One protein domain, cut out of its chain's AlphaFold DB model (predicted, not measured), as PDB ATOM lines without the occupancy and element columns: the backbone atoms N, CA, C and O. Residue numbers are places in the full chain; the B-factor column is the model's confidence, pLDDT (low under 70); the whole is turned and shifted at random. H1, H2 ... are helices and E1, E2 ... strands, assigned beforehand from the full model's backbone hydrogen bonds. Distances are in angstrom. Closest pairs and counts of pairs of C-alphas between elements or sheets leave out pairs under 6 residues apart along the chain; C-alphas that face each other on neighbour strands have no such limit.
ATOM      1  N   PHE A   2     -65.461  -9.006 -33.791       35.59
ATOM      2  CA  PHE A   2     -65.481 -10.449 -34.049       35.59
ATOM      3  C   PHE A   2     -64.322 -11.102 -33.282       35.59
ATOM      4  O   PHE A   2     -63.159 -10.938 -33.633       35.59
ATOM      5  N   ARG A   3     -64.636 -11.775 -32.169       41.06
ATOM      6  CA  ARG A   3     -63.675 -12.526 -31.341       41.06
ATOM      7  C   ARG A   3     -63.688 -14.013 -31.705       41.06
ATOM      8  O   ARG A   3     -63.991 -14.839 -30.847       41.06
ATOM      9  N   ASP A   4     -63.400 -14.357 -32.955       51.28
ATOM     10  CA  ASP A   4     -63.129 -15.753 -33.310       51.28
ATOM     11  C   ASP A   4     -62.024 -15.845 -34.370       51.28
ATOM     12  O   ASP A   4     -61.876 -14.951 -35.198       51.28
ATOM     13  N   GLY A   5     -61.216 -16.907 -34.345       56.00
ATOM     14  CA  GLY A   5     -59.987 -17.005 -35.155       56.00
ATOM     15  C   GLY A   5     -60.212 -16.939 -36.674       56.00
ATOM     16  O   GLY A   5     -59.297 -16.630 -37.437       56.00
ATOM     17  N   ASP A   6     -61.441 -17.187 -37.127       60.00
ATOM     18  CA  ASP A   6     -61.818 -17.068 -38.534       60.00
ATOM     19  C   ASP A   6     -61.932 -15.615 -39.017       60.00
ATOM     20  O   ASP A   6     -61.558 -15.340 -40.159       60.00
ATOM     21  N   SER A   7     -62.378 -14.669 -38.181       61.94
ATOM     22  CA  SER A   7     -62.470 -13.257 -38.584       61.94
ATOM     23  C   SER A   7     -61.092 -12.619 -38.728       61.94
ATOM     24  O   SER A   7     -60.851 -11.893 -39.690       61.94
ATOM     25  N   GLU A   8     -60.154 -12.969 -37.845       69.19
ATOM     26  CA  GLU A   8     -58.771 -12.491 -37.919       69.19
ATOM     27  C   GLU A   8     -58.083 -12.967 -39.206       69.19
ATOM     28  O   GLU A   8     -57.448 -12.183 -39.914       69.19
ATOM     29  N   ARG A   9     -58.281 -14.238 -39.578       72.06
ATOM     30  CA  ARG A   9     -57.752 -14.789 -40.833       72.06
ATOM     31  C   ARG A   9     -58.330 -14.084 -42.063       72.06
ATOM     32  O   ARG A   9     -57.602 -13.837 -43.024       72.06
ATOM     33  N   VAL A  10     -59.624 -13.761 -42.046       76.62
ATOM     34  CA  VAL A  10     -60.268 -13.010 -43.132       76.62
ATOM     35  C   VAL A  10     -59.691 -11.596 -43.218       76.62
ATOM     36  O   VAL A  10     -59.254 -11.199 -44.296       76.62
ATOM     37  N   ALA A  11     -59.592 -10.868 -42.105       76.06
ATOM     38  CA  ALA A  11     -59.012  -9.524 -42.080       76.06
ATOM     39  C   ALA A  11     -57.560  -9.504 -42.595       76.06
ATOM     40  O   ALA A  11     -57.198  -8.660 -43.420       76.06
ATOM     41  N   GLN A  12     -56.742 -10.484 -42.194       78.69
ATOM     42  CA  GLN A  12     -55.375 -10.643 -42.699       78.69
ATOM     43  C   GLN A  12     -55.341 -10.895 -44.214       78.69
ATOM     44  O   GLN A  12     -54.531 -10.289 -44.918       78.69
ATOM     45  N   ALA A  13     -56.239 -11.735 -44.740       82.75
ATOM     46  CA  ALA A  13     -56.334 -11.992 -46.176       82.75
ATOM     47  C   ALA A  13     -56.750 -10.738 -46.967       82.75
ATOM     48  O   ALA A  13     -56.189 -10.468 -48.031       82.75
ATOM     49  N   TYR A  14     -57.684  -9.940 -46.441       83.50
ATOM     50  CA  TYR A  14     -58.068  -8.657 -47.042       83.50
ATOM     51  C   TYR A  14     -56.889  -7.687 -47.088       83.50
ATOM     52  O   TYR A  14     -56.574  -7.157 -48.154       83.50
ATOM     53  N   LYS A  15     -56.173  -7.527 -45.971       85.69
ATOM     54  CA  LYS A  15     -54.989  -6.663 -45.910       85.69
ATOM     55  C   LYS A  15     -53.902  -7.110 -46.890       85.69
ATOM     56  O   LYS A  15     -53.343  -6.279 -47.602       85.69
ATOM     57  N   ALA A  16     -53.643  -8.415 -46.989       88.00
ATOM     58  CA  ALA A  16     -52.688  -8.958 -47.952       88.00
ATOM     59  C   ALA A  16     -53.093  -8.651 -49.407       88.00
ATOM     60  O   ALA A  16     -52.248  -8.251 -50.210       88.00
ATOM     61  N   ASN A  17     -54.384  -8.768 -49.739       91.44
ATOM     62  CA  ASN A  17     -54.902  -8.428 -51.066       91.44
ATOM     63  C   ASN A  17     -54.776  -6.929 -51.378       91.44
ATOM     64  O   ASN A  17     -54.394  -6.575 -52.496       91.44
ATOM     65  N   VAL A  18     -55.055  -6.059 -50.404       94.06
ATOM     66  CA  VAL A  18     -54.870  -4.604 -50.534       94.06
ATOM     67  C   VAL A  18     -53.404  -4.276 -50.805       94.06
ATOM     68  O   VAL A  18     -53.105  -3.611 -51.795       94.06
ATOM     69  N   VAL A  19     -52.480  -4.791 -49.988       94.62
ATOM     70  CA  VAL A  19     -51.038  -4.556 -50.156       94.62
ATOM     71  C   VAL A  19     -50.555  -5.050 -51.517       94.62
ATOM     72  O   VAL A  19     -49.850  -4.323 -52.214       94.62
ATOM     73  N   ALA A  20     -50.957  -6.252 -51.935       93.94
ATOM     74  CA  ALA A  20     -50.574  -6.800 -53.235       93.94
ATOM     75  C   ALA A  20     -51.125  -5.964 -54.404       93.94
ATOM     76  O   ALA A  20     -50.430  -5.761 -55.401       93.94
ATOM     77  N   GLY A  21     -52.361  -5.471 -54.281       96.31
ATOM     78  CA  GLY A  21     -52.986  -4.570 -55.246       96.31
ATOM     79  C   GLY A  21     -52.232  -3.250 -55.370       96.31
ATOM     80  O   GLY A  21     -51.751  -2.929 -56.451       96.31
ATOM     81  N   LEU A  22     -52.038  -2.548 -54.254       97.12
ATOM     82  CA  LEU A  22     -51.321  -1.271 -54.217       97.12
ATOM     83  C   LEU A  22     -49.868  -1.409 -54.689       97.12
ATOM     84  O   LEU A  22     -49.380  -0.569 -55.434       97.12
ATOM     85  N   THR A  23     -49.187  -2.503 -54.337       96.75
ATOM     86  CA  THR A  23     -47.820  -2.774 -54.818       96.75
ATOM     87  C   THR A  23     -47.761  -2.891 -56.339       96.75
ATOM     88  O   THR A  23     -46.821  -2.388 -56.956       96.75
ATOM     89  N   ARG A  24     -48.766  -3.533 -56.950       96.88
ATOM     90  CA  ARG A  24     -48.885  -3.637 -58.410       96.88
ATOM     91  C   ARG A  24     -49.160  -2.277 -59.041       96.88
ATOM     92  O   ARG A  24     -48.515  -1.933 -60.025       96.88
ATOM     93  N   ASP A  25     -50.080  -1.517 -58.465       97.38
ATOM     94  CA  ASP A  25     -50.512  -0.230 -59.017       97.38
ATOM     95  C   ASP A  25     -49.409   0.838 -58.879       97.38
ATOM     96  O   ASP A  25     -49.292   1.739 -59.702       97.38
ATOM     97  N   MET A  26     -48.511   0.674 -57.905       97.12
ATOM     98  CA  MET A  26     -47.315   1.500 -57.734       97.12
ATOM     99  C   MET A  26     -46.087   0.979 -58.499       97.12
ATOM    100  O   MET A  26     -44.983   1.454 -58.238       97.12
ATOM    101  N   ASN A  27     -46.198  -0.001 -59.407       94.44
ATOM    102  CA  ASN A  27     -45.031  -0.642 -60.043       94.44
ATOM    103  C   ASN A  27     -44.093   0.339 -60.777       94.44
ATOM    104  O   ASN A  27     -42.879   0.127 -60.782       94.44
ATOM    105  N   ASP A  28     -44.638   1.429 -61.317       95.12
ATOM    106  CA  ASP A  28     -43.878   2.444 -62.054       95.12
ATOM    107  C   ASP A  28     -43.119   3.422 -61.142       95.12
ATOM    108  O   ASP A  28     -42.286   4.197 -61.616       95.12
ATOM    109  N   VAL A  29     -43.351   3.376 -59.823       97.31
ATOM    110  CA  VAL A  29     -42.591   4.175 -58.854       97.31
ATOM    111  C   VAL A  29     -41.153   3.647 -58.781       97.31
ATOM    112  O   VAL A  29     -40.968   2.466 -58.448       97.31
ATOM    113  N   PRO A  30     -40.135   4.493 -59.027       97.31
ATOM    114  CA  PRO A  30     -38.731   4.118 -58.897       97.31
ATOM    115  C   PRO A  30     -38.385   3.540 -57.518       97.31
ATOM    116  O   PRO A  30     -38.922   3.957 -56.490       97.31
ATOM    117  N   ASP A  31     -37.461   2.578 -57.481       96.62
ATOM    118  CA  ASP A  31     -37.053   1.931 -56.226       96.62
ATOM    119  C   ASP A  31     -36.383   2.905 -55.251       96.62
ATOM    120  O   ASP A  31     -36.487   2.723 -54.044       96.62
ATOM    121  N   ASP A  32     -35.709   3.943 -55.749       95.56
ATOM    122  CA  ASP A  32     -35.094   4.983 -54.923       95.56
ATOM    123  C   ASP A  32     -36.102   5.910 -54.243       95.56
ATOM    124  O   ASP A  32     -35.794   6.442 -53.177       95.56
ATOM    125  N   ALA A  33     -37.303   6.041 -54.807       95.75
ATOM    126  CA  ALA A  33     -38.410   6.766 -54.199       95.75
ATOM    127  C   ALA A  33     -39.226   5.902 -53.222       95.75
ATOM    128  O   ALA A  33     -39.679   6.407 -52.195       95.75
ATOM    129  N   LEU A  34     -39.432   4.614 -53.533       96.12
ATOM    130  CA  LEU A  34     -40.287   3.722 -52.736       96.12
ATOM    131  C   LEU A  34     -39.543   3.008 -51.598       96.12
ATOM    132  O   LEU A  34     -40.101   2.817 -50.517       96.12
ATOM    133  N   LEU A  35     -38.310   2.553 -51.833       95.88
ATOM    134  CA  LEU A  35     -37.577   1.726 -50.876       95.88
ATOM    135  C   LEU A  35     -36.716   2.579 -49.943       95.88
ATOM    136  O   LEU A  35     -35.971   3.464 -50.370       95.88
ATOM    137  N   ALA A  36     -36.729   2.229 -48.657       92.50
ATOM    138  CA  ALA A  36     -35.795   2.785 -47.687       92.50
ATOM    139  C   ALA A  36     -34.341   2.447 -48.067       92.50
ATOM    140  O   ALA A  36     -34.067   1.430 -48.702       92.50
ATOM    141  N   GLU A  37     -33.377   3.266 -47.641       93.62
ATOM    142  CA  GLU A  37     -31.950   3.083 -47.957       93.62
ATOM    143  C   GLU A  37     -31.414   1.682 -47.622       93.62
ATOM    144  O   GLU A  37     -30.705   1.074 -48.430       93.62
ATOM    145  N   ASN A  38     -31.816   1.130 -46.475       94.44
ATOM    146  CA  ASN A  38     -31.442  -0.227 -46.083       94.44
ATOM    147  C   ASN A  38     -31.981  -1.276 -47.066       94.44
ATOM    148  O   ASN A  38     -31.255  -2.199 -47.432       94.44
ATOM    149  N   ASP A  39     -33.218  -1.125 -47.541       96.19
ATOM    150  CA  ASP A  39     -33.824  -2.048 -48.504       96.19
ATOM    151  C   ASP A  39     -33.180  -1.914 -49.890       96.19
ATOM    152  O   ASP A  39     -32.912  -2.925 -50.539       96.19
ATOM    153  N   ARG A  40     -32.809  -0.696 -50.307       96.62
ATOM    154  CA  ARG A  40     -32.035  -0.460 -51.542       96.62
ATOM    155  C   ARG A  40     -30.663  -1.117 -51.483       96.62
ATOM    156  O   ARG A  40     -30.254  -1.785 -52.429       96.62
ATOM    157  N   THR A  41     -29.980  -0.990 -50.349       96.94
ATOM    158  CA  THR A  41     -28.680  -1.633 -50.117       96.94
ATOM    159  C   THR A  41     -28.807  -3.157 -50.128       96.94
ATOM    160  O   THR A  41     -28.013  -3.847 -50.770       96.94
ATOM    161  N   ARG A  42     -29.837  -3.702 -49.466       95.81
ATOM    162  CA  ARG A  42     -30.141  -5.143 -49.487       95.81
ATOM    163  C   ARG A  42     -30.398  -5.633 -50.909       95.81
ATOM    164  O   ARG A  42     -29.816  -6.644 -51.302       95.81
ATOM    165  N   LEU A  43     -31.213  -4.916 -51.682       97.50
ATOM    166  CA  LEU A  43     -31.514  -5.256 -53.071       97.50
ATOM    167  C   LEU A  43     -30.254  -5.228 -53.946       97.50
ATOM    168  O   LEU A  43     -29.986  -6.196 -54.656       97.50
ATOM    169  N   ALA A  44     -29.438  -4.179 -53.830       97.94
ATOM    170  CA  ALA A  44     -28.183  -4.058 -54.566       97.94
ATOM    171  C   ALA A  44     -27.213  -5.210 -54.245       97.94
ATOM    172  O   ALA A  44     -26.580  -5.755 -55.149       97.94
ATOM    173  N   ASN A  45     -27.118  -5.636 -52.983       97.75
ATOM    174  CA  ASN A  45     -26.282  -6.779 -52.603       97.75
ATOM    175  C   ASN A  45     -26.754  -8.086 -53.251       97.75
ATOM    176  O   ASN A  45     -25.929  -8.888 -53.681       97.75
ATOM    177  N   VAL A  46     -28.068  -8.297 -53.351       97.50
ATOM    178  CA  VAL A  46     -28.641  -9.471 -54.027       97.50
ATOM    179  C   VAL A  46     -28.379  -9.412 -55.536       97.50
ATOM    180  O   VAL A  46     -27.921 -10.395 -56.113       97.50
ATOM    181  N   GLN A  47     -28.601  -8.258 -56.169       97.44
ATOM    182  CA  GLN A  47     -28.390  -8.061 -57.610       97.44
ATOM    183  C   GLN A  47     -26.926  -8.248 -58.029       97.44
ATOM    184  O   GLN A  47     -26.655  -8.829 -59.076       97.44
ATOM    185  N   ASN A  48     -25.982  -7.806 -57.197       97.50
ATOM    186  CA  ASN A  48     -24.546  -7.946 -57.453       97.50
ATOM    187  C   ASN A  48     -23.968  -9.304 -57.007       97.50
ATOM    188  O   ASN A  48     -22.765  -9.529 -57.125       97.50
ATOM    189  N   GLY A  49     -24.794 -10.211 -56.468       95.94
ATOM    190  CA  GLY A  49     -24.348 -11.524 -55.992       95.94
ATOM    191  C   GLY A  49     -23.547 -11.498 -54.682       95.94
ATOM    192  O   GLY A  49     -22.955 -12.509 -54.309       95.94
ATOM    193  N   TYR A  50     -23.539 -10.374 -53.960       97.06
ATOM    194  CA  TYR A  50     -22.943 -10.251 -52.622       97.06
ATOM    195  C   TYR A  50     -23.834 -10.811 -51.510       97.06
ATOM    196  O   TYR A  50     -23.377 -10.966 -50.380       97.06
ATOM    197  N   ALA A  51     -25.091 -11.132 -51.812       97.44
ATOM    198  CA  ALA A  51     -26.010 -11.792 -50.901       97.44
ATOM    199  C   ALA A  51     -26.944 -12.749 -51.648       97.44
ATOM    200  O   ALA A  51     -27.203 -12.600 -52.841       97.44
ATOM    201  N   THR A  52     -27.480 -13.727 -50.926       97.56
ATOM    202  CA  THR A  52     -28.557 -14.603 -51.398       97.56
ATOM    203  C   THR A  52     -29.853 -14.231 -50.690       97.56
ATOM    204  O   THR A  52     -29.871 -14.106 -49.466       97.56
ATOM    205  N   ALA A  53     -30.923 -14.024 -51.455       97.38
ATOM    206  CA  ALA A  53     -32.242 -13.688 -50.938       97.38
ATOM    207  C   ALA A  53     -33.080 -14.947 -50.701       97.38
ATOM    208  O   ALA A  53     -33.135 -15.821 -51.565       97.38
ATOM    209  N   HIS A  54     -33.765 -15.003 -49.562       97.19
ATOM    210  CA  HIS A  54     -34.648 -16.095 -49.170       97.19
ATOM    211  C   HIS A  54     -36.005 -15.549 -48.741       97.19
ATOM    212  O   HIS A  54     -36.066 -14.545 -48.028       97.19
ATOM    213  N   GLN A  55     -37.068 -16.231 -49.154       96.25
ATOM    214  CA  GLN A  55     -38.443 -15.928 -48.788       96.25
ATOM    215  C   GLN A  55     -38.975 -16.978 -47.808       96.25
ATOM    216  O   GLN A  55     -38.838 -18.186 -48.037       96.25
ATOM    217  N   ASP A  56     -39.641 -16.499 -46.764       93.94
ATOM    218  CA  ASP A  56     -40.536 -17.302 -45.942       93.94
ATOM    219  C   ASP A  56     -41.815 -17.646 -46.731       93.94
ATOM    220  O   ASP A  56     -42.555 -16.728 -47.106       93.94
ATOM    221  N   PRO A  57     -42.105 -18.929 -47.018       89.31
ATOM    222  CA  PRO A  57     -43.310 -19.297 -47.755       89.31
ATOM    223  C   PRO A  57     -44.606 -19.024 -46.980       89.31
ATOM    224  O   PRO A  57     -45.654 -18.913 -47.613       89.31
ATOM    225  N   GLU A  58     -44.557 -18.921 -45.648       85.75
ATOM    226  CA  GLU A  58     -45.745 -18.694 -44.818       85.75
ATOM    227  C   GLU A  58     -46.079 -17.206 -44.717       85.75
ATOM    228  O   GLU A  58     -47.229 -16.807 -44.889       85.75
ATOM    229  N   THR A  59     -45.068 -16.374 -44.463       83.31
ATOM    230  CA  THR A  59     -45.267 -14.943 -44.180       83.31
ATOM    231  C   THR A  59     -44.936 -14.029 -45.357       83.31
ATOM    232  O   THR A  59     -45.268 -12.847 -45.336       83.31
ATOM    233  N   GLY A  60     -44.244 -14.543 -46.376       85.81
ATOM    234  CA  GLY A  60     -43.714 -13.739 -47.476       85.81
ATOM    235  C   GLY A  60     -42.514 -12.866 -47.099       85.81
ATOM    236  O   GLY A  60     -42.039 -12.109 -47.943       85.81
ATOM    237  N   GLN A  61     -41.995 -12.963 -45.869       89.06
ATOM    238  CA  GLN A  61     -40.859 -12.157 -45.426       89.06
ATOM    239  C   GLN A  61     -39.585 -12.472 -46.211       89.06
ATOM    240  O   GLN A  61     -39.262 -13.630 -46.476       89.06
ATOM    241  N   LEU A  62     -38.817 -11.422 -46.518       94.75
ATOM    242  CA  LEU A  62     -37.512 -11.531 -47.160       94.75
ATOM    243  C   LEU A  62     -36.382 -11.450 -46.130       94.75
ATOM    244  O   LEU A  62     -36.296 -10.492 -45.358       94.75
ATOM    245  N   ARG A  63     -35.419 -12.370 -46.202       95.19
ATOM    246  CA  ARG A  63     -34.108 -12.220 -45.550       95.19
ATOM    247  C   ARG A  63     -32.972 -12.489 -46.520       95.19
ATOM    248  O   ARG A  63     -33.119 -13.222 -47.490       95.19
ATOM    249  N   THR A  64     -31.824 -11.888 -46.237       96.00
ATOM    250  CA  THR A  64     -30.608 -12.048 -47.032       96.00
ATOM    251  C   THR A  64     -29.525 -12.725 -46.207       96.00
ATOM    252  O   THR A  64     -29.311 -12.357 -45.052       96.00
ATOM    253  N   THR A  65     -28.821 -13.681 -46.801       96.00
ATOM    254  CA  THR A  65     -27.646 -14.342 -46.216       96.00
ATOM    255  C   THR A  65     -26.409 -14.077 -47.067       96.00
ATOM    256  O   THR A  65     -26.519 -13.624 -48.209       96.00
ATOM    257  N   GLY A  66     -25.224 -14.386 -46.537       93.94
ATOM    258  CA  GLY A  66     -23.999 -14.363 -47.334       93.94
ATOM    259  C   GLY A  66     -24.066 -15.349 -48.515       93.94
ATOM    260  O   GLY A  66     -24.822 -16.329 -48.449       93.94
ATOM    261  N   PRO A  67     -23.287 -15.133 -49.588       89.62
ATOM    262  CA  PRO A  67     -23.253 -16.039 -50.731       89.62
ATOM    263  C   PRO A  67     -22.861 -17.455 -50.294       89.62
ATOM    264  O   PRO A  67     -21.919 -17.634 -49.523       89.62
ATOM    265  N   GLY A  68     -23.611 -18.461 -50.749       85.94
ATOM    266  CA  GLY A  68     -23.380 -19.867 -50.392       85.94
ATOM    267  C   GLY A  68     -23.728 -20.244 -48.945       85.94
ATOM    268  O   GLY A  68     -23.546 -21.397 -48.562       85.94
ATOM    269  N   SER A  69     -24.234 -19.305 -48.138       92.06
ATOM    270  CA  SER A  69     -24.757 -19.616 -46.805       92.06
ATOM    271  C   SER A  69     -26.100 -20.353 -46.906       92.06
ATOM    272  O   SER A  69     -26.873 -20.072 -47.828       92.06
ATOM    273  N   PRO A  70     -26.410 -21.266 -45.966       90.81
ATOM    274  CA  PRO A  70     -27.715 -21.919 -45.921       90.81
ATOM    275  C   PRO A  70     -28.844 -20.903 -45.664       90.81
ATOM    276  O   PRO A  70     -28.582 -19.817 -45.131       90.81
ATOM    277  N   PRO A  71     -30.099 -21.245 -46.009       93.56
ATOM    278  CA  PRO A  71     -31.246 -20.399 -45.703       93.56
ATOM    279  C   PRO A  71     -31.407 -20.201 -44.184       93.56
ATOM    280  O   PRO A  71     -31.014 -21.077 -43.407       93.56
ATOM    281  N   PRO A  72     -32.032 -19.093 -43.738       93.69
ATOM    282  CA  PRO A  72     -32.285 -18.837 -42.317       93.69
ATOM    283  C   PRO A  72     -33.113 -19.924 -41.615       93.69
ATOM    284  O   PRO A  72     -32.968 -20.122 -40.411       93.69
ATOM    285  N   HIS A  73     -33.980 -20.617 -42.356       94.38
ATOM    286  CA  HIS A  73     -34.791 -21.725 -41.868       94.38
ATOM    287  C   HIS A  73     -34.980 -22.770 -42.986       94.38
ATOM    288  O   HIS A  73     -35.050 -22.379 -44.153       94.38
ATOM    289  N   PRO A  74     -35.097 -24.079 -42.683       93.94
ATOM    290  CA  PRO A  74     -35.193 -25.125 -43.708       93.94
ATOM    291  C   PRO A  74     -36.384 -25.009 -44.670       93.94
ATOM    292  O   PRO A  74     -36.303 -25.513 -45.783       93.94
ATOM    293  N   SER A  75     -37.484 -24.373 -44.253       95.00
ATOM    294  CA  SER A  75     -38.654 -24.147 -45.120       95.00
ATOM    295  C   SER A  75     -38.496 -22.958 -46.070       95.00
ATOM    296  O   SER A  75     -39.301 -22.804 -46.986       95.00
ATOM    297  N   TRP A  76     -37.492 -22.104 -45.864       96.31
ATOM    298  CA  TRP A  76     -37.326 -20.893 -46.657       96.31
ATOM    299  C   TRP A  76     -36.712 -21.217 -48.011       96.31
ATOM    300  O   TRP A  76     -35.830 -22.070 -48.134       96.31
ATOM    301  N   THR A  77     -37.173 -20.505 -49.033       95.31
ATOM    302  CA  THR A  77     -36.771 -20.751 -50.419       95.31
ATOM    303  C   THR A  77     -35.937 -19.598 -50.944       95.31
ATOM    304  O   THR A  77     -36.269 -18.433 -50.730       95.31
ATOM    305  N   GLN A  78     -34.842 -19.915 -51.633       96.06
ATOM    306  CA  GLN A  78     -34.059 -18.907 -52.335       96.06
ATOM    307  C   GLN A  78     -34.892 -18.305 -53.474       96.06
ATOM    308  O   GLN A  78     -35.546 -19.033 -54.221       96.06
ATOM    309  N   VAL A  79     -34.830 -16.985 -53.633       96.94
ATOM    310  CA  VAL A  79     -35.575 -16.246 -54.661       96.94
ATOM    311  C   VAL A  79     -34.644 -15.474 -55.599       96.94
ATOM    312  O   VAL A  79     -33.493 -15.188 -55.262       96.94
ATOM    313  N   SER A  80     -35.135 -15.154 -56.800       97.31
ATOM    314  CA  SER A  80     -34.404 -14.330 -57.770       97.31
ATOM    315  C   SER A  80     -34.281 -12.871 -57.297       97.31
ATOM    316  O   SER A  80     -35.073 -12.435 -56.455       97.31
ATOM    317  N   PRO A  81     -33.340 -12.081 -57.854       97.25
ATOM    318  CA  PRO A  81     -33.265 -10.644 -57.584       97.25
ATOM    319  C   PRO A  81     -34.574  -9.893 -57.875       97.25
ATOM    320  O   PRO A  81     -34.978  -9.061 -57.068       97.25
ATOM    321  N   ASP A  82     -35.276 -10.235 -58.960       96.94
ATOM    322  CA  ASP A  82     -36.567  -9.618 -59.305       96.94
ATOM    323  C   ASP A  82     -37.638  -9.936 -58.257       96.94
ATOM    324  O   ASP A  82     -38.334  -9.049 -57.771       96.94
ATOM    325  N   LYS A  83     -37.709 -11.194 -57.808       96.38
ATOM    326  CA  LYS A  83     -38.645 -11.580 -56.751       96.38
ATOM    327  C   LYS A  83     -38.291 -10.928 -55.410       96.38
ATOM    328  O   LYS A  83     -39.189 -10.563 -54.657       96.38
ATOM    329  N   ALA A  84     -37.002 -10.758 -55.108       97.06
ATOM    330  CA  ALA A  84     -36.556 -10.029 -53.924       97.06
ATOM    331  C   ALA A  84     -36.973  -8.550 -53.980       97.06
ATOM    332  O   ALA A  84     -37.446  -8.020 -52.975       97.06
ATOM    333  N   ARG A  85     -36.859  -7.908 -55.152       96.75
ATOM    334  CA  ARG A  85     -37.371  -6.551 -55.388       96.75
ATOM    335  C   ARG A  85     -38.870  -6.476 -55.105       96.75
ATOM    336  O   ARG A  85     -39.282  -5.618 -54.332       96.75
ATOM    337  N   ASP A  86     -39.666  -7.387 -55.658       95.62
ATOM    338  CA  ASP A  86     -41.121  -7.403 -55.449       95.62
ATOM    339  C   ASP A  86     -41.497  -7.536 -53.967       95.62
ATOM    340  O   ASP A  86     -42.392  -6.841 -53.485       95.62
ATOM    341  N   LEU A  87     -40.791  -8.395 -53.224       95.56
ATOM    342  CA  LEU A  87     -41.020  -8.589 -51.790       95.56
ATOM    343  C   LEU A  87     -40.675  -7.330 -50.983       95.56
ATOM    344  O   LEU A  87     -41.457  -6.935 -50.122       95.56
ATOM    345  N   LEU A  88     -39.559  -6.656 -51.291       96.44
ATOM    346  CA  LEU A  88     -39.187  -5.392 -50.640       96.44
ATOM    347  C   LEU A  88     -40.178  -4.266 -50.952       96.44
ATOM    348  O   LEU A  88     -40.523  -3.488 -50.065       96.44
ATOM    349  N   ARG A  89     -40.668  -4.188 -52.195       96.81
ATOM    350  CA  ARG A  89     -41.702  -3.216 -52.583       96.81
ATOM    351  C   ARG A  89     -43.010  -3.487 -51.848       96.81
ATOM    352  O   ARG A  89     -43.600  -2.556 -51.305       96.81
ATOM    353  N   SER A  90     -43.418  -4.752 -51.761       95.31
ATOM    354  CA  SER A  90     -44.595  -5.155 -50.989       95.31
ATOM    355  C   SER A  90     -44.452  -4.827 -49.505       95.31
ATOM    356  O   SER A  90     -45.422  -4.405 -48.879       95.31
ATOM    357  N   GLU A  91     -43.257  -4.990 -48.934       94.19
ATOM    358  CA  GLU A  91     -42.977  -4.610 -47.550       94.19
ATOM    359  C   GLU A  91     -43.074  -3.090 -47.355       94.19
ATOM    360  O   GLU A  91     -43.701  -2.634 -46.399       94.19
ATOM    361  N   ALA A  92     -42.527  -2.297 -48.283       94.88
ATOM    362  CA  ALA A  92     -42.618  -0.839 -48.250       94.88
ATOM    363  C   ALA A  92     -44.071  -0.343 -48.289       94.88
ATOM    364  O   ALA A  92     -44.463   0.460 -47.444       94.88
ATOM    365  N   VAL A  93     -44.892  -0.881 -49.194       95.62
ATOM    366  CA  VAL A  93     -46.326  -0.554 -49.276       95.62
ATOM    367  C   VAL A  93     -47.074  -1.008 -48.021       95.62
ATOM    368  O   VAL A  93     -47.885  -0.255 -47.482       95.62
ATOM    369  N   ASN A  94     -46.773  -2.199 -47.492       93.25
ATOM    370  CA  ASN A  94     -47.365  -2.665 -46.237       93.25
ATOM    371  C   ASN A  94     -47.033  -1.736 -45.061       93.25
ATOM    372  O   ASN A  94     -47.894  -1.516 -44.214       93.25
ATOM    373  N   ARG A  95     -45.821  -1.160 -45.012       91.19
ATOM    374  CA  ARG A  95     -45.463  -0.156 -43.997       91.19
ATOM    375  C   ARG A  95     -46.314   1.105 -44.126       91.19
ATOM    376  O   ARG A  95     -46.807   1.565 -43.109       91.19
ATOM    377  N   MET A  96     -46.567   1.603 -45.339       92.44
ATOM    378  CA  MET A  96     -47.446   2.768 -45.550       92.44
ATOM    379  C   MET A  96     -48.882   2.494 -45.078       92.44
ATOM    380  O   MET A  96     -49.476   3.324 -44.393       92.44
ATOM    381  N   VAL A  97     -49.418   1.301 -45.372       91.69
ATOM    382  CA  VAL A  97     -50.733   0.868 -44.863       91.69
ATOM    383  C   VAL A  97     -50.725   0.732 -43.337       91.69
ATOM    384  O   VAL A  97     -51.675   1.130 -42.669       91.69
ATOM    385  N   ALA A  98     -49.656   0.173 -42.768       86.81
ATOM    386  CA  ALA A  98     -49.523  -0.006 -41.328       86.81
ATOM    387  C   ALA A  98     -49.361   1.320 -40.571       86.81
ATOM    388  O   ALA A  98     -49.879   1.420 -39.465       86.81
ATOM    389  N   THR A  99     -48.695   2.328 -41.148       84.31
ATOM    390  CA  THR A  99     -48.559   3.658 -40.536       84.31
ATOM    391  C   THR A  99     -49.929   4.256 -40.241       84.31
ATOM    392  O   THR A  99     -50.155   4.635 -39.099       84.31
ATOM    393  N   TRP A 100     -50.868   4.232 -41.199       84.44
ATOM    394  CA  TRP A 100     -52.245   4.691 -40.962       84.44
ATOM    395  C   TRP A 100     -52.915   3.958 -39.794       84.44
ATOM    396  O   TRP A 100     -53.489   4.593 -38.915       84.44
ATOM    397  N   ALA A 101     -52.804   2.628 -39.769       72.75
ATOM    398  CA  ALA A 101     -53.442   1.795 -38.752       72.75
ATOM    399  C   ALA A 101     -52.845   1.972 -37.343       72.75
ATOM    400  O   ALA A 101     -53.530   1.718 -36.358       72.75
ATOM    401  N   MET A 102     -51.568   2.354 -37.235       64.62
ATOM    402  CA  MET A 102     -50.906   2.583 -35.943       64.62
ATOM    403  C   MET A 102     -51.081   4.014 -35.438       64.62
ATOM    404  O   MET A 102     -51.158   4.225 -34.235       64.62
ATOM    405  N   THR A 103     -51.077   4.987 -36.345       68.06
ATOM    406  CA  THR A 103     -51.208   6.409 -36.039       68.06
ATOM    407  C   THR A 103     -51.731   7.116 -37.284       68.06
ATOM    408  O   THR A 103     -51.035   7.299 -38.281       68.06
TER     409      THR A 103
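This is residues 2 to 103 of the 269 residues of an uncharacterized protein of Streptomyces sp. CB01881 (UniProt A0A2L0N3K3). What would one see first? A small hairpin of two strands, E1 and E2, and the helix H3 pack on the first part of the long helix H4, which runs through the middle. The other long helix, H1, packs with its residues 19 to 23 on residues 89 to 97 of H4, and residues 2 to 14, most of them in H1, stick out as an arm. What is it made of? The printed part has 102 residues with four named helices and two named strands in the order H1, H2, H3, E1, E2, H4; the sheet, order E1 - E2, is antiparallel, and the class is mostly helix. How large is it? It is only just compact, close to loose, with a radius of gyration of the C-alphas of 15.0 A and spans of 46 by 33 by 22 A.

Where are the strands? E1 is residues 52 to 55 and E2 is residues 62 to 65, each 10.3 A from first to last C-alpha. C-alpha 52 is at (-28.557, -14.603, -51.398). Where are the two long helices? H4 is residues 81 to 102, 30.9 A long from first to last C-alpha, and ends with C-alpha 102 at (-50.906, 2.583, -35.943). H1 is residues 5 to 25, 30.7 A long, and begins with C-alpha 5 at (-59.987, -17.005, -35.155). Where are the other helices? H3 is residues 37 to 47, 15.2 A from first to last C-alpha. H2, residues 31 to 34, spans 5.1 A between its first and last C-alphas.

How do the strands pair? E1 and E2 are a hairpin of antiparallel neighbours, their directions at 149 degrees; N 54 and O 63 are 2.8 A apart and N 52 and O 65 are 2.9 A apart, within hydrogen-bond range. Residues 54 to 55 of E1 also pair with residues 77 to 78, antiparallel. Which helices come near the strands? The closest C-alphas of E1 and H4 are those of Ala 53 and Ala 84, 6.4 A apart, and those of E2 and H4 are Leu 62 and Leu 87, 6.5 A apart. The closest C-alphas of H3 and E1 are those of Val 46 and Thr 52, 5.8 A apart. What touches H4, the hub? With its residues 81 to 88 alone it touches H3, the closest C-alphas being those of Gln 47 and Pro 81 at 5.5 A, at a shallow tilt of 19 degrees, opposite ways. H1 touches it with residues 19 to 23 alone, the closest C-alphas being those of Thr 23 and Ser 90 at 5.5 A, at a steep tilt of 61 degrees, opposite ways. H2 and H4 only just touch, with 3 pairs of C-alphas within 8 A, the closest those of Leu 34 and Ala 92 at 6.8 A, and H1 is apart from H3, E1 and E2. What do the helix backbones show? Each O i to N i+4 pair is within hydrogen-bond range in H1 and H3, and 17 of 18 are in H4; H2 is too short for such a pair.

How far does it reach? The two C-alphas farthest apart are those of Arg 3 and Asn 48, 47.3 A. Without residues 2 to 14, which stand free, the body of 89 residues spans 39 by 27 by 22 A. Is there a cut, and which links are long? The printed part has no cut. The link from E2 to H4, residues 66 to 80, is long, and the link from E1 to E2 is short. Where is confidence low? The mean pLDDT of the printed part is 89.8, and residues 2 to 8 and 102 to 103 are under 70.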